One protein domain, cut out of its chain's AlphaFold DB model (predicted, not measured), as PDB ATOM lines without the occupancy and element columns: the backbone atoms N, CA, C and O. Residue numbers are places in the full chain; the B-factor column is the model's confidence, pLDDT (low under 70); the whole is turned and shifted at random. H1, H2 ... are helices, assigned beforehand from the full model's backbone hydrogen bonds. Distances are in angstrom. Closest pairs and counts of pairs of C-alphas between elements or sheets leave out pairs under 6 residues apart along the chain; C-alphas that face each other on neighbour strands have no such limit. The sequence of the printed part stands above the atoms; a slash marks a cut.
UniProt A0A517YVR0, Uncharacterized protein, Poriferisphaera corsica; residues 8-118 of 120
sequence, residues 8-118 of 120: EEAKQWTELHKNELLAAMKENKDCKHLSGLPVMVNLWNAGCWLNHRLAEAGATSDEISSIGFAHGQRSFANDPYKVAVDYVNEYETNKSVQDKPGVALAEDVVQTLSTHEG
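Overview. This is residues 8 to 118 of the 120 residues of an uncharacterized protein of Poriferisphaera corsica (UniProt A0A517YVR0). What shape do these coordinates draw? Three helices side by side, H3, H4 and H5, form an up-and-down bundle, each running against the one before it in the chain. H1 and H2 make a corner on one side of it, both crossing H3, while H6 lies on the other side beside the end of H4. What is the make-up? The printed part has 111 residues with six named helices, H1 to H6 in chain order, and no named strand, and its class is all helix. How large and how dense is it? It is compact and rounded, with a radius of gyration of the C-alphas of 14.0 A and spans of 39 by 33 by 27 A.

Along the chain. Where does the printed part begin? H1 is residues 8 to 16, 12.3 A long, from C-alpha 8 at (-5.731, -43.169, 112.431). H2 is residues 18 to 27, 14.3 A. Which helices follow? H3, the longest, is residues 38 to 56, 27.3 A, from C-alpha 38 at (0.052, -36.298, 96.732). H4 is residues 61 to 74, 20.0 A, and H5 is residues 80 to 94, 20.9 A. Where does the last helix end? H6 is residues 103 to 117, 21.3 A, to C-alpha 117 at (-3.263, -56.541, 87.065).

Arrangement. What do H1 and H2 touch? H1 touches H3 about perpendicular, at 79 degrees, by residues 45 to 49 of H3 alone, the closest C-alphas being those of Thr 14 and Asn 45, 6.0 A apart. H2 only just touches H3, with 3 pairs of C-alphas within 8 A, the closest being Leu 21 and Asn 45 at 6.8 A. How do H3, H4 and H5 stand? H3 and H4 are a helical hairpin at a shallow tilt of 32 degrees, with the C-alphas of Asn 51 and Ile 64 closest at 5.8 A. H4 and H5 are another, at a steep tilt of 43 degrees, with His 71 and Val 83 closest at 6.4 A between C-alphas. H3 and H5 run the same way at a shallow tilt of 15 degrees, with Ala 46 and Tyr 81 closest at 5.1 A between C-alphas. Where is H6? Residues 105 to 109 of H6 touch residues 70 to 74 of H4, the closest C-alphas being those of Arg 74 and Val 109 at 6.2 A, and H6 is apart from H3 and H5. What do the backbones show? Every O i to N i+4 pair is within hydrogen-bond range in H1, H2, H3, H4, H5 and H6.

Size, cuts and confidence. How far does it reach? The two C-alphas farthest apart are those of Gly 58 and Gly 118, 41.7 A. Is it broken or loosely linked? The printed part has no cut and no long link. Where is confidence low? Residues 31 to 36 and 115 to 118 are under 70, against a mean pLDDT of the printed part of 89.3.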
ATOM      1  N   GLU A   8      -5.116 -44.391 111.926       97.00
ATOM      2  CA  GLU A   8      -5.731 -43.169 112.431       97.00
ATOM      3  C   GLU A   8      -4.760 -42.386 113.318       97.00
ATOM      4  O   GLU A   8      -4.593 -41.186 113.111       97.00
ATOM      5  N   GLU A   9      -4.071 -43.062 114.242       96.25
ATOM      6  CA  GLU A   9      -3.034 -42.454 115.085       96.25
ATOM      7  C   GLU A   9      -1.915 -41.844 114.233       96.25
ATOM      8  O   GLU A   9      -1.529 -40.690 114.435       96.25
ATOM      9  N   ALA A  10      -1.417 -42.596 113.247       96.44
ATOM     10  CA  ALA A  10      -0.369 -42.123 112.353       96.44
ATOM     11  C   ALA A  10      -0.814 -40.882 111.564       96.44
ATOM     12  O   ALA A  10      -0.099 -39.880 111.512       96.44
ATOM     13  N   LYS A  11      -2.032 -40.896 111.013       96.56
ATOM     14  CA  LYS A  11      -2.597 -39.756 110.277       96.56
ATOM     15  C   LYS A  11      -2.790 -38.532 111.172       96.56
ATOM     16  O   LYS A  11      -2.405 -37.433 110.772       96.56
ATOM     17  N   GLN A  12      -3.315 -38.710 112.384       97.00
ATOM     18  CA  GLN A  12      -3.484 -37.626 113.357       97.00
ATOM     19  C   GLN A  12      -2.145 -36.986 113.733       97.00
ATOM     20  O   GLN A  12      -2.037 -35.759 113.732       97.00
ATOM     21  N   TRP A  13      -1.109 -37.794 113.982       96.94
ATOM     22  CA  TRP A  13       0.234 -37.279 114.247       96.94
ATOM     23  C   TRP A  13       0.766 -36.476 113.058       96.94
ATOM     24  O   TRP A  13       1.288 -35.378 113.244       96.94
ATOM     25  N   THR A  14       0.591 -36.970 111.829       94.75
ATOM     26  CA  THR A  14       1.081 -36.253 110.641       94.75
ATOM     27  C   THR A  14       0.336 -34.948 110.379       94.75
ATOM     28  O   THR A  14       0.959 -33.984 109.947       94.75
ATOM     29  N   GLU A  15      -0.964 -34.867 110.680       95.19
ATOM     30  CA  GLU A  15      -1.708 -33.609 110.555       95.19
ATOM     31  C   GLU A  15      -1.261 -32.592 111.615       95.19
ATOM     32  O   GLU A  15      -1.104 -31.413 111.299       95.19
ATOM     33  N   LEU A  16      -0.962 -33.044 112.839       97.00
ATOM     34  CA  LEU A  16      -0.440 -32.182 113.903       97.00
ATOM     35  C   LEU A  16       0.925 -31.564 113.542       97.00
ATOM     36  O   LEU A  16       1.169 -30.401 113.855       97.00
ATOM     37  N   HIS A  17       1.783 -32.311 112.840       95.75
ATOM     38  CA  HIS A  17       3.143 -31.885 112.467       95.75
ATOM     39  C   HIS A  17       3.263 -31.425 111.005       95.75
ATOM     40  O   HIS A  17       4.361 -31.205 110.493       95.75
ATOM     41  N   LYS A  18       2.139 -31.258 110.304       90.31
ATOM     42  CA  LYS A  18       2.075 -31.049 108.849       90.31
ATOM     43  C   LYS A  18       3.010 -29.960 108.329       90.31
ATOM     44  O   LYS A  18       3.685 -30.154 107.321       90.31
ATOM     45  N   ASN A  19       3.052 -28.812 109.001       90.69
ATOM     46  CA  ASN A  19       3.866 -27.677 108.561       90.69
ATOM     47  C   ASN A  19       5.368 -27.978 108.653       90.69
ATOM     48  O   ASN A  19       6.116 -27.625 107.743       90.69
ATOM     49  N   GLU A  20       5.790 -28.664 109.713       93.81
ATOM     50  CA  GLU A  20       7.181 -29.065 109.931       93.81
ATOM     51  C   GLU A  20       7.598 -30.136 108.922       93.81
ATOM     52  O   GLU A  20       8.637 -30.013 108.275       93.81
ATOM     53  N   LEU A  21       6.738 -31.137 108.705       91.88
ATOM     54  CA  LEU A  21       6.967 -32.200 107.726       91.88
ATOM     55  C   LEU A  21       7.093 -31.644 106.303       91.88
ATOM     56  O   LEU A  21       8.001 -32.036 105.568       91.88
ATOM     57  N   LEU A  22       6.229 -30.701 105.916       87.19
ATOM     58  CA  LEU A  22       6.280 -30.056 104.602       87.19
ATOM     59  C   LEU A  22       7.515 -29.167 104.429       87.19
ATOM     60  O   LEU A  22       8.054 -29.094 103.323       87.19
ATOM     61  N   ALA A  23       7.956 -28.476 105.483       89.25
ATOM     62  CA  ALA A  23       9.195 -27.703 105.447       89.25
ATOM     63  C   ALA A  23      10.400 -28.634 105.253       89.25
ATOM     64  O   ALA A  23      11.164 -28.455 104.303       89.25
ATOM     65  N   ALA A  24      10.490 -29.696 106.059       89.38
ATOM     66  CA  ALA A  24      11.554 -30.690 105.969       89.38
ATOM     67  C   ALA A  24      11.605 -31.369 104.588       89.38
ATOM     68  O   ALA A  24      12.683 -31.529 104.016       89.38
ATOM     69  N   MET A  25      10.449 -31.706 104.004       87.06
ATOM     70  CA  MET A  25      10.384 -32.306 102.667       87.06
ATOM     71  C   MET A  25      10.938 -31.375 101.580       87.06
ATOM     72  O   MET A  25      11.628 -31.829 100.670       87.06
ATOM     73  N   LYS A  26      10.651 -30.068 101.666       84.44
ATOM     74  CA  LYS A  26      11.131 -29.061 100.699       84.44
ATOM     75  C   LYS A  26      12.635 -28.816 100.803       84.44
ATOM     76  O   LYS A  26      13.272 -28.486  99.800       84.44
ATOM     77  N   GLU A  27      13.185 -28.942 102.006       86.88
ATOM     78  CA  GLU A  27      14.615 -28.788 102.277       86.88
ATOM     79  C   GLU A  27      15.415 -30.051 101.934       86.88
ATOM     80  O   GLU A  27      16.603 -29.964 101.609       86.88
ATOM     81  N   ASN A  28      14.767 -31.219 101.937       82.19
ATOM     82  CA  ASN A  28      15.387 -32.476 101.552       82.19
ATOM     83  C   ASN A  28      15.689 -32.500 100.041       82.19
ATOM     84  O   ASN A  28      14.789 -32.505  99.199       82.19
ATOM     85  N   LYS A  29      16.981 -32.540  99.690       78.44
ATOM     86  CA  LYS A  29      17.461 -32.496  98.298       78.44
ATOM     87  C   LYS A  29      16.975 -33.675  97.454       78.44
ATOM     88  O   LYS A  29      16.749 -33.486  96.262       78.44
ATOM     89  N   ASP A  30      16.766 -34.831  98.071       73.38
ATOM     90  CA  ASP A  30      16.360 -36.062  97.392       73.38
ATOM     91  C   ASP A  30      14.845 -36.089  97.130       73.38
ATOM     92  O   ASP A  30      14.379 -36.714  96.181       73.38
ATOM     93  N   CYS A  31      14.060 -35.364  97.935       69.31
ATOM     94  CA  CYS A  31      12.597 -35.296  97.824       69.31
ATOM     95  C   CYS A  31      12.063 -33.969  97.259       69.31
ATOM     96  O   CYS A  31      10.865 -33.858  96.985       69.31
ATOM     97  N   LYS A  32      12.932 -32.978  97.016       67.19
ATOM     98  CA  LYS A  32      12.563 -31.621  96.572       67.19
ATOM     99  C   LYS A  32      11.700 -31.588  95.306       67.19
ATOM    100  O   LYS A  32      10.843 -30.720  95.166       67.19
ATOM    101  N   HIS A  33      11.919 -32.515  94.376       67.31
ATOM    102  CA  HIS A  33      11.159 -32.599  93.122       67.31
ATOM    103  C   HIS A  33       9.856 -33.401  93.246       67.31
ATOM    104  O   HIS A  33       9.021 -33.365  92.346       67.31
ATOM    105  N   LEU A  34       9.671 -34.109  94.361       65.06
ATOM    106  CA  LEU A  34       8.582 -35.059  94.577       65.06
ATOM    107  C   LEU A  34       7.479 -34.491  95.481       65.06
ATOM    108  O   LEU A  34       6.363 -35.001  95.474       65.06
ATOM    109  N   SER A  35       7.736 -33.382  96.184       65.50
ATOM    110  CA  SER A  35       6.789 -32.740  97.112       65.50
ATOM    111  C   SER A  35       5.505 -32.196  96.468       65.50
ATOM    112  O   SER A  35       4.597 -31.777  97.179       65.50
ATOM    113  N   GLY A  36       5.428 -32.149  95.135       67.56
ATOM    114  CA  GLY A  36       4.224 -31.752  94.397       67.56
ATOM    115  C   GLY A  36       3.228 -32.892  94.151       67.56
ATOM    116  O   GLY A  36       2.110 -32.629  93.718       67.56
ATOM    117  N   LEU A  37       3.614 -34.145  94.410       74.50
ATOM    118  CA  LEU A  37       2.784 -35.320  94.152       74.50
ATOM    119  C   LEU A  37       2.104 -35.788  95.452       74.50
ATOM    120  O   LEU A  37       2.810 -36.129  96.402       74.50
ATOM    121  N   PRO A  38       0.759 -35.883  95.515       76.81
ATOM    122  CA  PRO A  38       0.052 -36.298  96.732       76.81
ATOM    123  C   PRO A  38       0.514 -37.650  97.295       76.81
ATOM    124  O   PRO A  38       0.655 -37.803  98.506       76.81
ATOM    125  N   VAL A  39       0.816 -38.615  96.419       77.38
ATOM    126  CA  VAL A  39       1.333 -39.936  96.816       77.38
ATOM    127  C   VAL A  39       2.678 -39.832  97.539       77.38
ATOM    128  O   VAL A  39       2.903 -40.518  98.532       77.38
ATOM    129  N   MET A  40       3.538 -38.909  97.109       84.50
ATOM    130  CA  MET A  40       4.854 -38.694  97.708       84.50
ATOM    131  C   MET A  40       4.758 -37.970  99.048       84.50
ATOM    132  O   MET A  40       5.564 -38.231  99.934       84.50
ATOM    133  N   VAL A  41       3.760 -37.099  99.223       87.44
ATOM    134  CA  VAL A  41       3.477 -36.466 100.520       87.44
ATOM    135  C   VAL A  41       3.003 -37.509 101.533       87.44
ATOM    136  O   VAL A  41       3.479 -37.514 102.664       87.44
ATOM    137  N   ASN A  42       2.123 -38.432 101.132       90.44
ATOM    138  CA  ASN A  42       1.686 -39.522 102.009       90.44
ATOM    139  C   ASN A  42       2.834 -40.481 102.350       90.44
ATOM    140  O   ASN A  42       2.984 -40.854 103.510       90.44
ATOM    141  N   LEU A  43       3.662 -40.834 101.360       92.06
ATOM    142  CA  LEU A  43       4.872 -41.633 101.564       92.06
ATOM    143  C   LEU A  43       5.800 -40.975 102.592       92.06
ATOM    144  O   LEU A  43       6.203 -41.612 103.562       92.06
ATOM    145  N   TRP A  44       6.095 -39.689 102.391       92.62
ATOM    146  CA  TRP A  44       6.947 -38.897 103.272       92.62
ATOM    147  C   TRP A  44       6.397 -38.841 104.696       92.62
ATOM    148  O   TRP A  44       7.089 -39.199 105.644       92.62
ATOM    149  N   ASN A  45       5.133 -38.447 104.849       94.50
ATOM    150  CA  ASN A  45       4.493 -38.302 106.150       94.50
ATOM    151  C   ASN A  45       4.465 -39.628 106.925       94.50
ATOM    152  O   ASN A  45       4.810 -39.652 108.109       94.50
ATOM    153  N   ALA A  46       4.099 -40.730 106.260       96.62
ATOM    154  CA  ALA A  46       4.098 -42.057 106.869       96.62
ATOM    155  C   ALA A  46       5.514 -42.507 107.269       96.62
ATOM    156  O   ALA A  46       5.695 -43.030 108.368       96.62
ATOM    157  N   GLY A  47       6.522 -42.247 106.428       96.38
ATOM    158  CA  GLY A  47       7.924 -42.538 106.731       96.38
ATOM    159  C   GLY A  47       8.471 -41.717 107.907       96.38
ATOM    160  O   GLY A  47       9.152 -42.252 108.777       96.38
ATOM    161  N   CYS A  48       8.128 -40.429 108.002       96.25
ATOM    162  CA  CYS A  48       8.508 -39.593 109.144       96.25
ATOM    163  C   CYS A  48       7.884 -40.089 110.453       96.25
ATOM    164  O   CYS A  48       8.572 -40.150 111.473       96.25
ATOM    165  N   TRP A  49       6.606 -40.473 110.422       98.00
ATOM    166  CA  TRP A  49       5.938 -41.054 111.585       98.00
ATOM    167  C   TRP A  49       6.570 -42.390 112.002       98.00
ATOM    168  O   TRP A  49       6.851 -42.591 113.184       98.00
ATOM    169  N   LEU A  50       6.861 -43.270 111.036       98.19
ATOM    170  CA  LEU A  50       7.575 -44.532 111.256       98.19
ATOM    171  C   LEU A  50       8.915 -44.288 111.960       98.19
ATOM    172  O   LEU A  50       9.166 -44.862 113.018       98.19
ATOM    173  N   ASN A  51       9.745 -43.391 111.425       97.56
ATOM    174  CA  ASN A  51      11.053 -43.073 111.997       97.56
ATOM    175  C   ASN A  51      10.940 -42.537 113.429       97.56
ATOM    176  O   ASN A  51      11.710 -42.937 114.300       97.56
ATOM    177  N   HIS A  52       9.964 -41.660 113.678       97.50
ATOM    178  CA  HIS A  52       9.699 -41.116 115.006       97.50
ATOM    179  C   HIS A  52       9.352 -42.223 116.013       97.50
ATOM    180  O   HIS A  52       9.963 -42.297 117.078       97.50
ATOM    181  N   ARG A  53       8.434 -43.133 115.659       97.56
ATOM    182  CA  ARG A  53       8.033 -44.240 116.542       97.56
ATOM    183  C   ARG A  53       9.134 -45.275 116.750       97.56
ATOM    184  O   ARG A  53       9.309 -45.752 117.867       97.56
ATOM    185  N   LEU A  54       9.907 -45.598 115.715       97.62
ATOM    186  CA  LEU A  54      11.064 -46.487 115.850       97.62
ATOM    187  C   LEU A  54      12.101 -45.905 116.820       97.62
ATOM    188  O   LEU A  54      12.595 -46.629 117.685       97.62
ATOM    189  N   ALA A  55      12.380 -44.600 116.730       97.62
ATOM    190  CA  ALA A  55      13.281 -43.920 117.657       97.62
ATOM    191  C   ALA A  55      12.768 -43.977 119.108       97.62
ATOM    192  O   ALA A  55      13.524 -44.335 120.010       97.62
ATOM    193  N   GLU A  56      11.478 -43.710 119.343       96.56
ATOM    194  CA  GLU A  56      10.860 -43.856 120.673       96.56
ATOM    195  C   GLU A  56      10.916 -45.299 121.198       96.56
ATOM    196  O   GLU A  56      11.084 -45.526 122.396       96.56
ATOM    197  N   ALA A  57      10.820 -46.284 120.302       95.50
ATOM    198  CA  ALA A  57      10.934 -47.703 120.628       95.50
ATOM    199  C   ALA A  57      12.387 -48.177 120.856       95.50
ATOM    200  O   ALA A  57      12.592 -49.358 121.174       95.50
ATOM    201  N   GLY A  58      13.370 -47.279 120.715       97.25
ATOM    202  CA  GLY A  58      14.792 -47.525 120.955       97.25
ATOM    203  C   GLY A  58      15.567 -48.065 119.753       97.25
ATOM    204  O   GLY A  58      16.622 -48.661 119.952       97.25
ATOM    205  N   ALA A  59      15.053 -47.912 118.530       97.25
ATOM    206  CA  ALA A  59      15.792 -48.265 117.321       97.25
ATOM    207  C   ALA A  59      17.015 -47.365 117.116       97.25
ATOM    208  O   ALA A  59      16.986 -46.160 117.376       97.25
ATOM    209  N   THR A  60      18.088 -47.961 116.611       97.69
ATOM    210  CA  THR A  60      19.288 -47.243 116.184       97.69
ATOM    211  C   THR A  60      19.046 -46.499 114.871       97.69
ATOM    212  O   THR A  60      18.152 -46.837 114.095       97.69
ATOM    213  N   SER A  61      19.881 -45.500 114.576       96.38
ATOM    214  CA  SER A  61      19.809 -44.763 113.308       96.38
ATOM    215  C   SER A  61      19.920 -45.675 112.081       96.38
ATOM    216  O   SER A  61      19.233 -45.443 111.086       96.38
ATOM    217  N   ASP A  62      20.738 -46.729 112.162       96.62
ATOM    218  CA  ASP A  62      20.930 -47.687 111.070       96.62
ATOM    219  C   ASP A  62      19.682 -48.553 110.855       96.62
ATOM    220  O   ASP A  62      19.266 -48.778 109.716       96.62
ATOM    221  N   GLU A  63      19.031 -48.992 111.936       97.12
ATOM    222  CA  GLU A  63      17.757 -49.717 111.861       97.12
ATOM    223  C   GLU A  63      16.647 -48.834 111.300       97.12
ATOM    224  O   GLU A  63      15.928 -49.265 110.401       97.12
ATOM    225  N   ILE A  64      16.541 -47.589 111.771       97.56
ATOM    226  CA  ILE A  64      15.568 -46.614 111.263       97.56
ATOM    227  C   ILE A  64      15.778 -46.394 109.765       97.56
ATOM    228  O   ILE A  64      14.820 -46.443 108.996       97.56
ATOM    229  N   SER A  65      17.026 -46.201 109.329       95.06
ATOM    230  CA  SER A  65      17.337 -46.023 107.912       95.06
ATOM    231  C   SER A  65      16.963 -47.261 107.092       95.06
ATOM    232  O   SER A  65      16.267 -47.140 106.085       95.06
ATOM    233  N   SER A  66      17.356 -48.453 107.546       96.19
ATOM    234  CA  SER A  66      17.078 -49.721 106.861       96.19
ATOM    235  C   SER A  66      15.576 -50.006 106.738       96.19
ATOM    236  O   SER A  66      15.077 -50.291 105.647       96.19
ATOM    237  N   ILE A  67      14.831 -49.854 107.835       97.56
ATOM    238  CA  ILE A  67      13.376 -50.047 107.866       97.56
ATOM    239  C   ILE A  67      12.676 -48.975 107.018       97.56
ATOM    240  O   ILE A  67      11.744 -49.292 106.279       97.56
ATOM    241  N   GLY A  68      13.154 -47.726 107.050       95.44
ATOM    242  CA  GLY A  68      12.650 -46.637 106.212       95.44
ATOM    243  C   GLY A  68      12.803 -46.909 104.711       95.44
ATOM    244  O   GLY A  68      11.875 -46.661 103.941       95.44
ATOM    245  N   PHE A  69      13.924 -47.494 104.276       93.62
ATOM    246  CA  PHE A  69      14.089 -47.909 102.879       93.62
ATOM    247  C   PHE A  69      13.123 -49.035 102.489       93.62
ATOM    248  O   PHE A  69      12.488 -48.958 101.434       93.62
ATOM    249  N   ALA A  70      12.962 -50.049 103.343       95.81
ATOM    250  CA  ALA A  70      12.010 -51.132 103.097       95.81
ATOM    251  C   ALA A  70      10.562 -50.613 103.031       95.81
ATOM    252  O   ALA A  70       9.774 -51.068 102.200       95.81
ATOM    253  N   HIS A  71      10.220 -49.628 103.869       96.38
ATOM    254  CA  HIS A  71       8.919 -48.952 103.858       96.38
ATOM    255  C   HIS A  71       8.691 -48.239 102.528       96.38
ATOM    256  O   HIS A  71       7.636 -48.420 101.916       96.38
ATOM    257  N   GLY A  72       9.702 -47.512 102.045       92.00
ATOM    258  CA  GLY A  72       9.682 -46.873 100.734       92.00
ATOM    259  C   GLY A  72       9.362 -47.863  99.612       92.00
ATOM    260  O   GLY A  72       8.468 -47.605  98.811       92.00
ATOM    261  N   GLN A  73      10.026 -49.024  99.594       92.44
ATOM    262  CA  GLN A  73       9.796 -50.066  98.584       92.44
ATOM    263  C   GLN A  73       8.376 -50.653  98.651       92.44
ATOM    264  O   GLN A  73       7.685 -50.692  97.635       92.44
ATOM    265  N   ARG A  74       7.902 -51.067  99.835       93.12
ATOM    266  CA  ARG A  74       6.557 -51.659 100.011       93.12
ATOM    267  C   ARG A  74       5.423 -50.698  99.672       93.12
ATOM    268  O   ARG A  74       4.388 -51.123  99.154       93.12
ATOM    269  N   SER A  75       5.625 -49.415  99.951       92.12
ATOM    270  CA  SER A  75       4.629 -48.362  99.749       92.12
ATOM    271  C   SER A  75       4.352 -48.047  98.275       92.12
ATOM    272  O   SER A  75       3.371 -47.375  97.978       92.12
ATOM    273  N   PHE A  76       5.166 -48.540  97.333       85.19
ATOM    274  CA  PHE A  76       4.838 -48.444  95.904       85.19
ATOM    275  C   PHE A  76       3.664 -49.345  95.498       85.19
ATOM    276  O   PHE A  76       2.995 -49.049  94.513       85.19
ATOM    277  N   ALA A  77       3.404 -50.418  96.250       86.00
ATOM    278  CA  ALA A  77       2.326 -51.369  95.974       86.00
ATOM    279  C   ALA A  77       1.224 -51.391  97.042       86.00
ATOM    280  O   ALA A  77       0.248 -52.120  96.902       86.00
ATOM    281  N   ASN A  78       1.379 -50.626  98.124       89.62
ATOM    282  CA  ASN A  78       0.495 -50.660  99.288       89.62
ATOM    283  C   ASN A  78       0.277 -49.251  99.850       89.62
ATOM    284  O   ASN A  78       1.045 -48.337  99.568       89.62
ATOM    285  N   ASP A  79      -0.740 -49.078 100.702       92.88
ATOM    286  CA  ASP A  79      -0.940 -47.824 101.438       92.88
ATOM    287  C   ASP A  79       0.280 -47.533 102.347       92.88
ATOM    288  O   ASP A  79       0.577 -48.341 103.238       92.88
ATOM    289  N   PRO A  80       0.969 -46.381 102.187       95.31
ATOM    290  CA  PRO A  80       2.159 -46.059 102.969       95.31
ATOM    291  C   PRO A  80       1.937 -46.021 104.485       95.31
ATOM    292  O   PRO A  80       2.830 -46.404 105.243       95.31
ATOM    293  N   TYR A  81       0.767 -45.572 104.947       96.31
ATOM    294  CA  TYR A  81       0.442 -45.541 106.374       96.31
ATOM    295  C   TYR A  81       0.209 -46.943 106.916       96.31
ATOM    296  O   TYR A  81       0.630 -47.238 108.033       96.31
ATOM    297  N   LYS A  82      -0.426 -47.820 106.128       96.50
ATOM    298  CA  LYS A  82      -0.600 -49.217 106.524       96.50
ATOM    299  C   LYS A  82       0.754 -49.902 106.716       96.50
ATOM    300  O   LYS A  82       0.979 -50.483 107.772       96.50
ATOM    301  N   VAL A  83       1.656 -49.779 105.740       96.75
ATOM    302  CA  VAL A  83       3.006 -50.368 105.823       96.75
ATOM    303  C   VAL A  83       3.763 -49.819 107.035       96.75
ATOM    304  O   VAL A  83       4.337 -50.589 107.800       96.75
ATOM    305  N   ALA A  84       3.731 -48.499 107.253       97.75
ATOM    306  CA  ALA A  84       4.386 -47.874 108.402       97.75
ATOM    307  C   ALA A  84       3.865 -48.430 109.739       97.75
ATOM    308  O   ALA A  84       4.653 -48.768 110.618       97.75
ATOM    309  N   VAL A  85       2.543 -48.548 109.893       97.88
ATOM    310  CA  VAL A  85       1.913 -49.086 111.109       97.88
ATOM    311  C   VAL A  85       2.269 -50.552 111.326       97.88
ATOM    312  O   VAL A  85       2.587 -50.935 112.454       97.88
ATOM    313  N   ASP A  86       2.239 -51.365 110.270       97.06
ATOM    314  CA  ASP A  86       2.604 -52.781 110.348       97.06
ATOM    315  C   ASP A  86       4.066 -52.930 110.813       97.06
ATOM    316  O   ASP A  86       4.332 -53.677 111.755       97.06
ATOM    317  N   TYR A  87       4.989 -52.131 110.263       97.81
ATOM    318  CA  TYR A  87       6.403 -52.135 110.656       97.81
ATOM    319  C   TYR A  87       6.645 -51.652 112.088       97.81
ATOM    320  O   TYR A  87       7.434 -52.266 112.806       97.81
ATOM    321  N   VAL A  88       5.981 -50.578 112.536       97.69
ATOM    322  CA  VAL A  88       6.108 -50.119 113.932       97.69
ATOM    323  C   VAL A  88       5.611 -51.199 114.889       97.69
ATOM    324  O   VAL A  88       6.306 -51.525 115.846       97.69
ATOM    325  N   ASN A  89       4.442 -51.786 114.624       96.94
ATOM    326  CA  ASN A  89       3.874 -52.831 115.475       96.94
ATOM    327  C   ASN A  89       4.764 -54.083 115.523       96.94
ATOM    328  O   ASN A  89       4.946 -54.678 116.591       96.94
ATOM    329  N   GLU A  90       5.325 -54.486 114.382       96.75
ATOM    330  CA  GLU A  90       6.271 -55.598 114.314       96.75
ATOM    331  C   GLU A  90       7.541 -55.288 115.115       96.75
ATOM    332  O   GLU A  90       7.946 -56.093 115.955       96.75
ATOM    333  N   TYR A  91       8.117 -54.097 114.939       96.69
ATOM    334  CA  TYR A  91       9.315 -53.681 115.658       96.69
ATOM    335  C   TYR A  91       9.076 -53.533 117.167       96.69
ATOM    336  O   TYR A  91       9.889 -53.982 117.969       96.69
ATOM    337  N   GLU A  92       7.959 -52.947 117.601       95.19
ATOM    338  CA  GLU A  92       7.620 -52.832 119.026       95.19
ATOM    339  C   GLU A  92       7.464 -54.211 119.689       95.19
ATOM    340  O   GLU A  92       7.801 -54.360 120.865       95.19
ATOM    341  N   THR A  93       7.023 -55.222 118.930       94.06
ATOM    342  CA  THR A  93       6.857 -56.604 119.406       94.06
ATOM    343  C   THR A  93       8.172 -57.386 119.400       94.06
ATOM    344  O   THR A  93       8.512 -58.034 120.389       94.06
ATOM    345  N   ASN A  94       8.913 -57.327 118.294       94.25
ATOM    346  CA  ASN A  94      10.027 -58.235 118.004       94.25
ATOM    347  C   ASN A  94      11.405 -57.570 118.093       94.25
ATOM    348  O   ASN A  94      12.417 -58.261 118.028       94.25
ATOM    349  N   LYS A  95      11.455 -56.236 118.201       94.75
ATOM    350  CA  LYS A  95      12.670 -55.413 118.046       94.75
ATOM    351  C   LYS A  95      13.377 -55.619 116.703       94.75
ATOM    352  O   LYS A  95      14.580 -55.441 116.586       94.75
ATOM    353  N   SER A  96      12.611 -55.988 115.680       93.69
ATOM    354  CA  SER A  96      13.068 -56.122 114.299       93.69
ATOM    355  C   SER A  96      11.877 -56.130 113.344       93.69
ATOM    356  O   SER A  96      10.788 -56.531 113.748       93.69
ATOM    357  N   VAL A  97      12.118 -55.778 112.080       94.19
ATOM    358  CA  VAL A  97      11.188 -55.989 110.956       94.19
ATOM    359  C   VAL A  97      11.755 -57.069 110.032       94.19
ATOM    360  O   VAL A  97      12.974 -57.103 109.798       94.19
ATOM    361  N   GLN A  98      10.893 -57.960 109.540       91.81
ATOM    362  CA  GLN A  98      11.251 -59.051 108.629       91.81
ATOM    363  C   GLN A  98      11.808 -58.540 107.301       91.81
ATOM    364  O   GLN A  98      12.867 -59.002 106.867       91.81
ATOM    365  N   ASP A  99      11.128 -57.572 106.690       91.62
ATOM    366  CA  ASP A  99      11.541 -57.000 105.415       91.62
ATOM    367  C   ASP A  99      12.921 -56.332 105.529       91.62
ATOM    368  O   ASP A  99      13.203 -55.557 106.451       91.62
ATOM    369  N   LYS A 100      13.797 -56.642 104.566       90.50
ATOM    370  CA  LYS A 100      15.116 -56.022 104.403       90.50
ATOM    371  C   LYS A 100      15.157 -55.287 103.067       90.50
ATOM    372  O   LYS A 100      14.761 -55.874 102.057       90.50
ATOM    373  N   PRO A 101      15.630 -54.031 103.032       89.31
ATOM    374  CA  PRO A 101      15.680 -53.277 101.791       89.31
ATOM    375  C   PRO A 101      16.635 -53.936 100.789       89.31
ATOM    376  O   PRO A 101      17.670 -54.488 101.167       89.31
ATOM    377  N   GLY A 102      16.299 -53.861  99.501       87.69
ATOM    378  CA  GLY A 102      17.115 -54.420  98.423       87.69
ATOM    379  C   GLY A 102      16.315 -55.054  97.287       87.69
ATOM    380  O   GLY A 102      15.090 -54.948  97.226       87.69
ATOM    381  N   VAL A 103      17.037 -55.712  96.374       88.06
ATOM    382  CA  VAL A 103      16.486 -56.279  95.129       88.06
ATOM    383  C   VAL A 103      15.401 -57.317  95.408       88.06
ATOM    384  O   VAL A 103      14.333 -57.216  94.826       88.06
ATOM    385  N   ALA A 104      15.621 -58.235  96.352       89.62
ATOM    386  CA  ALA A 104      14.642 -59.277  96.677       89.62
ATOM    387  C   ALA A 104      13.286 -58.693  97.119       89.62
ATOM    388  O   ALA A 104      12.238 -59.147  96.672       89.62
ATOM    389  N   LEU A 105      13.304 -57.638  97.944       90.50
ATOM    390  CA  LEU A 105      12.081 -56.939  98.340       90.50
ATOM    391  C   LEU A 105      11.456 -56.176  97.162       90.50
ATOM    392  O   LEU A 105      10.237 -56.134  97.039       90.50
ATOM    393  N   ALA A 106      12.268 -55.583  96.281       88.25
ATOM    394  CA  ALA A 106      11.761 -54.914  95.083       88.25
ATOM    395  C   ALA A 106      11.054 -55.898  94.138       88.25
ATOM    396  O   ALA A 106       9.981 -55.589  93.630       88.25
ATOM    397  N   GLU A 107      11.641 -57.076  93.921       89.00
ATOM    398  CA  GLU A 107      11.077 -58.138  93.085       89.00
ATOM    399  C   GLU A 107       9.745 -58.644  93.651       89.00
ATOM    400  O   GLU A 107       8.768 -58.732  92.909       89.00
ATOM    401  N   ASP A 108       9.667 -58.874  94.964       87.62
ATOM    402  CA  ASP A 108       8.428 -59.265  95.651       87.62
ATOM    403  C   ASP A 108       7.318 -58.202  95.508       87.62
ATOM    404  O   ASP A 108       6.159 -58.512  95.209       87.62
ATOM    405  N   VAL A 109       7.674 -56.920  95.637       86.75
ATOM    406  CA  VAL A 109       6.753 -55.792  95.416       86.75
ATOM    407  C   VAL A 109       6.251 -55.753  93.969       86.75
ATOM    408  O   VAL A 109       5.048 -55.616  93.740       86.75
ATOM    409  N   VAL A 110       7.140 -55.910  92.982       86.12
ATOM    410  CA  VAL A 110       6.777 -55.928  91.553       86.12
ATOM    411  C   VAL A 110       5.885 -57.124  91.221       86.12
ATOM    412  O   VAL A 110       4.910 -56.983  90.477       86.12
ATOM    413  N   GLN A 111       6.164 -58.294  91.795       83.38
ATOM    414  CA  GLN A 111       5.324 -59.472  91.618       83.38
ATOM    415  C   GLN A 111       3.925 -59.243  92.204       83.38
ATOM    416  O   GLN A 111       2.929 -59.549  91.548       83.38
ATOM    417  N   THR A 112       3.833 -58.633  93.387       77.00
ATOM    418  CA  THR A 112       2.552 -58.290  94.027       77.00
ATOM    419  C   THR A 112       1.689 -57.391  93.131       77.00
ATOM    420  O   THR A 112       0.502 -57.672  92.946       77.00
ATOM    421  N   LEU A 113       2.296 -56.368  92.516       76.81
ATOM    422  CA  LEU A 113       1.643 -55.486  91.539       76.81
ATOM    423  C   LEU A 113       1.174 -56.251  90.294       76.81
ATOM    424  O   LEU A 113       0.012 -56.157  89.910       76.81
ATOM    425  N   SER A 114       2.053 -57.072  89.712       72.88
ATOM    426  CA  SER A 114       1.762 -57.844  88.491       72.88
ATOM    427  C   SER A 114       0.619 -58.846  88.683       72.88
ATOM    428  O   SER A 114      -0.131 -59.138  87.756       72.88
ATOM    429  N   THR A 115       0.468 -59.375  89.899       61.41
ATOM    430  CA  THR A 115      -0.597 -60.334  90.230       61.41
ATOM    431  C   THR A 115      -1.957 -59.643  90.395       61.41
ATOM    432  O   THR A 115      -2.985 -60.282  90.199       61.41
ATOM    433  N   HIS A 116      -1.977 -58.345  90.716       56.69
ATOM    434  CA  HIS A 116      -3.210 -57.555  90.804       56.69
ATOM    435  C   HIS A 116      -3.726 -57.100  89.429       56.69
ATOM    436  O   HIS A 116      -4.929 -56.938  89.271       56.69
ATOM    437  N   GLU A 117      -2.856 -56.943  88.425       52.50
ATOM    438  CA  GLU A 117      -3.263 -56.541  87.065       52.50
ATOM    439  C   GLU A 117      -3.704 -57.718  86.169       52.50
ATOM    440  O   GLU A 117      -4.306 -57.502  85.122       52.50
ATOM    441  N   GLY A 118      -3.435 -58.968  86.563       44.59
ATOM    442  CA  GLY A 118      -3.784 -60.174  85.793       44.59
ATOM    443  C   GLY A 118      -5.086 -60.865  86.211       44.59
ATOM    444  O   GLY A 118      -5.297 -62.021  85.845       44.59
TER     445      GLY A 118